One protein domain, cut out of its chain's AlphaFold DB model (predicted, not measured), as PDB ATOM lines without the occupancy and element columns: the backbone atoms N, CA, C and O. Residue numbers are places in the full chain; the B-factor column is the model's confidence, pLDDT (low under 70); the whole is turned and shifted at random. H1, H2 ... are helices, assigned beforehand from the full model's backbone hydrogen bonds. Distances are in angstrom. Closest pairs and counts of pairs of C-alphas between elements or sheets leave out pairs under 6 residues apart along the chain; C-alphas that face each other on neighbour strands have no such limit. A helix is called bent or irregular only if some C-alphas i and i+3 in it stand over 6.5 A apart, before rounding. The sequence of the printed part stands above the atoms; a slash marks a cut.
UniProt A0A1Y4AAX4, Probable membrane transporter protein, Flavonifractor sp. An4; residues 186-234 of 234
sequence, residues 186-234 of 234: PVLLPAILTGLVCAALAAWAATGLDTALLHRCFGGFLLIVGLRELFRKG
ATOM      1  N   PRO A 186     173.616  27.642  98.077       66.06
ATOM      2  CA  PRO A 186     172.830  28.871  97.963       66.06
ATOM      3  C   PRO A 186     172.068  29.037  96.643       66.06
ATOM      4  O   PRO A 186     171.120  29.807  96.627       66.06
ATOM      5  N   VAL A 187     172.429  28.341  95.559       70.31
ATOM      6  CA  VAL A 187     171.734  28.420  94.257       70.31
ATOM      7  C   VAL A 187     170.704  27.299  94.106       70.31
ATOM      8  O   VAL A 187     169.646  27.496  93.512       70.31
ATOM      9  N   LEU A 188     170.960  26.135  94.710       72.94
ATOM     10  CA  LEU A 188     170.032  25.003  94.670       72.94
ATOM     11  C   LEU A 188     168.686  25.333  95.325       72.94
ATOM     12  O   LEU A 188     167.633  25.032  94.774       72.94
ATOM     13  N   LEU A 189     168.722  25.945  96.506       77.62
ATOM     14  CA  LEU A 189     167.527  26.237  97.293       77.62
ATOM     15  C   LEU A 189     166.579  27.232  96.591       77.62
ATOM     16  O   LEU A 189     165.401  26.899  96.457       77.62
ATOM     17  N   PRO A 190     167.043  28.386  96.063       82.12
ATOM     18  CA  PRO A 190     166.190  29.272  95.277       82.12
ATOM     19  C   PRO A 190     165.769  28.649  93.944       82.12
ATOM     20  O   PRO A 190     164.643  28.893  93.520       82.12
ATOM     21  N   ALA A 191     166.591  27.810  93.301       80.56
ATOM     22  CA  ALA A 191     166.186  27.100  92.084       80.56
ATOM     23  C   ALA A 191     165.036  26.109  92.344       80.56
ATOM     24  O   ALA A 191     164.072  26.068  91.583       80.56
ATOM     25  N   ILE A 192     165.088  25.357  93.449       83.12
ATOM     26  CA  ILE A 192     163.991  24.469  93.860       83.12
ATOM     27  C   ILE A 192     162.748  25.290  94.206       83.12
ATOM     28  O   ILE A 192     161.656  24.948  93.760       83.12
ATOM     29  N   LEU A 193     162.900  26.379  94.969       86.38
ATOM     30  CA  LEU A 193     161.767  27.209  95.382       86.38
ATOM     31  C   LEU A 193     161.067  27.841  94.174       86.38
ATOM     32  O   LEU A 193     159.853  27.740  94.035       86.38
ATOM     33  N   THR A 194     161.839  28.456  93.278       88.50
ATOM     34  CA  THR A 194     161.315  29.076  92.053       88.50
ATOM     35  C   THR A 194     160.709  28.037  91.118       88.50
ATOM     36  O   THR A 194     159.634  28.280  90.576       88.50
ATOM     37  N   GLY A 195     161.325  26.858  90.992       86.88
ATOM     38  CA  GLY A 195     160.771  25.732  90.242       86.88
ATOM     39  C   GLY A 195     159.437  25.244  90.810       86.88
ATOM     40  O   GLY A 195     158.488  25.066  90.053       86.88
ATOM     41  N   LEU A 196     159.329  25.094  92.134       89.38
ATOM     42  CA  LEU A 196     158.099  24.658  92.800       89.38
ATOM     43  C   LEU A 196     156.981  25.696  92.656       89.38
ATOM     44  O   LEU A 196     155.851  25.338  92.333       89.38
ATOM     45  N   VAL A 197     157.301  26.982  92.836       93.94
ATOM     46  CA  VAL A 197     156.349  28.085  92.637       93.94
ATOM     47  C   VAL A 197     155.893  28.142  91.180       93.94
ATOM     48  O   VAL A 197     154.698  28.222  90.916       93.94
ATOM     49  N   CYS A 198     156.818  28.041  90.226       91.31
ATOM     50  CA  CYS A 198     156.492  28.042  88.803       91.31
ATOM     51  C   CYS A 198     155.636  26.826  88.417       91.31
ATOM     52  O   CYS A 198     154.647  26.984  87.705       91.31
ATOM     53  N   ALA A 199     155.947  25.635  88.938       86.38
ATOM     54  CA  ALA A 199     155.159  24.426  88.715       86.38
ATOM     55  C   ALA A 199     153.745  24.538  89.309       86.38
ATOM     56  O   ALA A 199     152.780  24.167  88.646       86.38
ATOM     57  N   ALA A 200     153.609  25.091  90.518       89.19
ATOM     58  CA  ALA A 200     152.309  25.325  91.145       89.19
ATOM     59  C   ALA A 200     151.467  26.335  90.350       89.19
ATOM     60  O   ALA A 200     150.294  26.079  90.082       89.19
ATOM     61  N   LEU A 201     152.073  27.442  89.908       89.31
ATOM     62  CA  LEU A 201     151.411  28.431  89.054       89.31
ATOM     63  C   LEU A 201     151.016  27.838  87.697       89.31
ATOM     64  O   LEU A 201     149.913  28.097  87.224       89.31
ATOM     65  N   ALA A 202     151.876  27.019  87.091       85.25
ATOM     66  CA  ALA A 202     151.582  26.341  85.834       85.25
ATOM     67  C   ALA A 202     150.439  25.328  85.984       85.25
ATOM     68  O   ALA A 202     149.554  25.287  85.133       85.25
ATOM     69  N   ALA A 203     150.416  24.551  87.071       84.31
ATOM     70  CA  ALA A 203     149.328  23.623  87.367       84.31
ATOM     71  C   ALA A 203     148.006  24.368  87.591       84.31
ATOM     72  O   ALA A 203     146.984  23.990  87.026       84.31
ATOM     73  N   TRP A 204     148.032  25.469  88.347       87.56
ATOM     74  CA  TRP A 204     146.848  26.293  88.579       87.56
ATOM     75  C   TRP A 204     146.332  26.931  87.281       87.56
ATOM     76  O   TRP A 204     145.149  26.812  86.960       87.56
ATOM     77  N   ALA A 205     147.224  27.502  86.467       84.31
ATOM     78  CA  ALA A 205     146.878  28.019  85.145       84.31
ATOM     79  C   ALA A 205     146.314  26.923  84.223       84.31
ATOM     80  O   ALA A 205     145.359  27.168  83.489       84.31
ATOM     81  N   ALA A 206     146.855  25.702  84.288       80.00
ATOM     82  CA  ALA A 206     146.367  24.570  83.508       80.00
ATOM     83  C   ALA A 206     144.962  24.117  83.938       80.00
ATOM     84  O   ALA A 206     144.176  23.738  83.075       80.00
ATOM     85  N   THR A 207     144.610  24.197  85.228       80.25
ATOM     86  CA  THR A 207     143.255  23.840  85.700       80.25
ATOM     87  C   THR A 207     142.164  24.809  85.236       80.25
ATOM     88  O   THR A 207     141.007  24.410  85.149       80.25
ATOM     89  N   GLY A 208     142.518  26.059  84.919       77.62
ATOM     90  CA  GLY A 208     141.585  27.058  84.387       77.62
ATOM     91  C   GLY A 208     141.465  27.069  82.859       77.62
ATOM     92  O   GLY A 208     140.614  27.777  82.324       77.62
ATOM     93  N   LEU A 209     142.312  26.319  82.147       77.69
ATOM     94  CA  LEU A 209     142.316  26.264  80.688       77.69
ATOM     95  C   LEU A 209     141.516  25.067  80.178       77.69
ATOM     96  O   LEU A 209     141.647  23.947  80.670       77.69
ATOM     97  N   ASP A 210     140.734  25.296  79.121       77.62
ATOM     98  CA  ASP A 210     140.094  24.209  78.390       77.62
ATOM     99  C   ASP A 210     141.154  23.231  77.856       77.62
ATOM    100  O   ASP A 210     142.192  23.628  77.307       77.62
ATOM    101  N   THR A 211     140.887  21.935  78.012       72.88
ATOM    102  CA  THR A 211     141.834  20.866  77.669       72.88
ATOM    103  C   THR A 211     142.251  20.928  76.193       72.88
ATOM    104  O   THR A 211     143.414  20.668  75.874       72.88
ATOM    105  N   ALA A 212     141.361  21.354  75.287       73.56
ATOM    106  CA  ALA A 212     141.675  21.468  73.864       73.56
ATOM    107  C   ALA A 212     142.602  22.656  73.552       73.56
ATOM    108  O   ALA A 212     143.461  22.555  72.667       73.56
ATOM    109  N   LEU A 213     142.471  23.772  74.278       77.50
ATOM    110  CA  LEU A 213     143.367  24.926  74.142       77.50
ATOM    111  C   LEU A 213     144.769  24.602  74.657       77.50
ATOM    112  O   LEU A 213     145.753  24.906  73.978       77.50
ATOM    113  N   LEU A 214     144.866  23.924  75.802       76.19
ATOM    114  CA  LEU A 214     146.151  23.506  76.362       76.19
ATOM    115  C   LEU A 214     146.905  22.579  75.393       76.19
ATOM    116  O   LEU A 214     148.102  22.763  75.158       76.19
ATOM    117  N   HIS A 215     146.198  21.633  74.761       71.31
ATOM    118  CA  HIS A 215     146.777  20.739  73.752       71.31
ATOM    119  C   HIS A 215     147.209  21.472  72.482       71.31
ATOM    120  O   HIS A 215     148.287  21.181  71.964       71.31
ATOM    121  N   ARG A 216     146.427  22.443  71.991       78.19
ATOM    122  CA  ARG A 216     146.819  23.267  70.831       78.19
ATOM    123  C   ARG A 216     148.063  24.104  71.114       78.19
ATOM    124  O   ARG A 216     148.956  24.143  70.272       78.19
ATOM    125  N   CYS A 217     148.154  24.718  72.292       80.88
ATOM    126  CA  CYS A 217     149.327  25.496  72.691       80.88
ATOM    127  C   CYS A 217     150.575  24.615  72.832       80.88
ATOM    128  O   CYS A 217     151.631  24.959  72.303       80.88
ATOM    129  N   PHE A 218     150.456  23.456  73.486       72.44
ATOM    130  CA  PHE A 218     151.573  22.522  73.641       72.44
ATOM    131  C   PHE A 218     152.025  21.927  72.298       72.44
ATOM    132  O   PHE A 218     153.220  21.885  72.006       72.44
ATOM    133  N   GLY A 219     151.075  21.535  71.443       72.31
ATOM    134  CA  GLY A 219     151.358  21.064  70.087       72.31
ATOM    135  C   GLY A 219     152.029  22.134  69.222       72.31
ATOM    136  O   GLY A 219     153.019  21.848  68.551       72.31
ATOM    137  N   GLY A 220     151.555  23.383  69.291       82.62
ATOM    138  CA  GLY A 220     152.177  24.521  68.611       82.62
ATOM    139  C   GLY A 220     153.602  24.792  69.100       82.62
ATOM    140  O   GLY A 220     154.503  24.980  68.285       82.62
ATOM    141  N   PHE A 221     153.835  24.731  70.414       80.75
ATOM    142  CA  PHE A 221     155.172  24.865  70.997       80.75
ATOM    143  C   PHE A 221     156.136  23.792  70.474       80.75
ATOM    144  O   PHE A 221     157.238  24.125  70.032       80.75
ATOM    145  N   LEU A 222     155.718  22.521  70.458       76.88
ATOM    146  CA  LEU A 222     156.526  21.426  69.909       76.88
ATOM    147  C   LEU A 222     156.848  21.635  68.426       76.88
ATOM    148  O   LEU A 222     157.986  21.415  68.012       76.88
ATOM    149  N   LEU A 223     155.874  22.096  67.639       83.62
ATOM    150  CA  LEU A 223     156.056  22.361  66.214       83.62
ATOM    151  C   LEU A 223     157.076  23.483  65.989       83.62
ATOM    152  O   LEU A 223     157.981  23.331  65.172       83.62
ATOM    153  N   ILE A 224     157.003  24.563  66.771       86.31
ATOM    154  CA  ILE A 224     157.969  25.672  66.725       86.31
ATOM    155  C   ILE A 224     159.377  25.201  67.106       86.31
ATOM    156  O   ILE A 224     160.343  25.579  66.443       86.31
ATOM    157  N   VAL A 225     159.519  24.392  68.161       80.56
ATOM    158  CA  VAL A 225     160.823  23.865  68.600       80.56
ATOM    159  C   VAL A 225     161.416  22.926  67.551       80.56
ATOM    160  O   VAL A 225     162.587  23.080  67.204       80.56
ATOM    161  N   GLY A 226     160.615  22.009  67.003       78.75
ATOM    162  CA  GLY A 226     161.049  21.109  65.933       78.75
ATOM    163  C   GLY A 226     161.486  21.874  64.684       78.75
ATOM    164  O   GLY A 226     162.535  21.584  64.115       78.75
ATOM    165  N   LEU A 227     160.733  22.912  64.315       86.94
ATOM    166  CA  LEU A 227     161.058  23.776  63.187       86.94
ATOM    167  C   LEU A 227     162.350  24.573  63.435       86.94
ATOM    168  O   LEU A 227     163.222  24.622  62.570       86.94
ATOM    169  N   ARG A 228     162.517  25.144  64.637       88.00
ATOM    170  CA  ARG A 228     163.750  25.841  65.043       88.00
ATOM    171  C   ARG A 228     164.971  24.936  64.997       88.00
ATOM    172  O   ARG A 228     166.025  25.395  64.575       88.00
ATOM    173  N   GLU A 229     164.858  23.696  65.456       83.69
ATOM    174  CA  GLU A 229     165.998  22.777  65.494       83.69
ATOM    175  C   GLU A 229     166.371  22.280  64.093       83.69
ATOM    176  O   GLU A 229     167.556  22.193  63.774       83.69
ATOM    177  N   LEU A 230     165.377  22.049  63.228       84.94
ATOM    178  CA  LEU A 230     165.608  21.702  61.826       84.94
ATOM    179  C   LEU A 230     166.328  22.832  61.076       84.94
ATOM    180  O   LEU A 230     167.301  22.577  60.376       84.94
ATOM    181  N   PHE A 231     165.894  24.081  61.268       85.50
ATOM    182  CA  PHE A 231     166.502  25.236  60.599       85.50
ATOM    183  C   PHE A 231     167.814  25.711  61.223       85.50
ATOM    184  O   PHE A 231     168.589  26.380  60.551       85.50
ATOM    185  N   ARG A 232     168.094  25.388  62.489       76.62
ATOM    186  CA  ARG A 232     169.374  25.733  63.133       76.62
ATOM    187  C   ARG A 232     170.479  24.708  62.857       76.62
ATOM    188  O   ARG A 232     171.630  24.946  63.215       76.62
ATOM    189  N   LYS A 233     170.128  23.581  62.232       56.47
ATOM    190  CA  LYS A 233     171.041  22.513  61.808       56.47
ATOM    191  C   LYS A 233     171.059  22.338  60.279       56.47
ATOM    192  O   LYS A 233     171.276  21.228  59.795       56.47
ATOM    193  N   GLY A 234     170.823  23.424  59.545       46.12
ATOM    194  CA  GLY A 234     171.112  23.588  58.117       46.12
ATOM    195  C   GLY A 234     172.032  24.783  57.930       46.12
ATOM    196  O   GLY A 234     172.875  24.716  57.013       46.12
TER     197      GLY A 234
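This is residues 186 to 234 of the 234 residues of the protein "Probable membrane transporter protein" of Flavonifractor sp. An4 (UniProt A0A1Y4AAX4). Two long helices, H1 and H2, make an open, flat V: they meet near a corner at the tight link between them and spread apart from there, with empty space between the arms. H1 runs toward the corner and H2 runs away from it, and the two ends of the printed part lie at the far tips of the V. The printed part has 49 residues with two named helices, H1 then H2, and no named strand; the class is all helix. The whole is extended, with a radius of gyration of the C-alphas of 15.4 A, and the C-alphas span 40 by 33 by 6 A.

Start with H1, residues 186 to 207, and go on through the tight link of 3 residues to H2, residues 211 to 232. Look near the link for their closest C-alphas, those of Ala 206 and Leu 214, 7.2 A apart. The two helices are close but not clearly touching, with 1 pair of C-alphas within 8 A. Their lines stand at a steep tilt of 51 degrees, and they run opposite ways. Their centres are 22.4 A apart. In H2 every O i to N i+4 pair is within hydrogen-bond range; in H1 17 of 18 are.

Find C-alpha 186 at (172.830, 28.871, 97.963); from there H1 runs 32.4 A to C-alpha 207 at (143.255, 23.840, 85.700). Past the link, find C-alpha 211 at (141.834, 20.866, 77.669), where H2 begins; it runs 31.5 A to C-alpha 232 at (169.374, 25.733, 63.133). Neither helix is bent.

The two C-alphas farthest apart are those of Pro 186 and Gly 234, 40.2 A. Residues 186 to 204, 207 to 213 and 215 to 234 stand free. The printed part has no cut, and residue 234 is the chain's last. In the B-factor column the mean pLDDT of the printed part is 80.0; residue 186 and residues 233 to 234 are under 70.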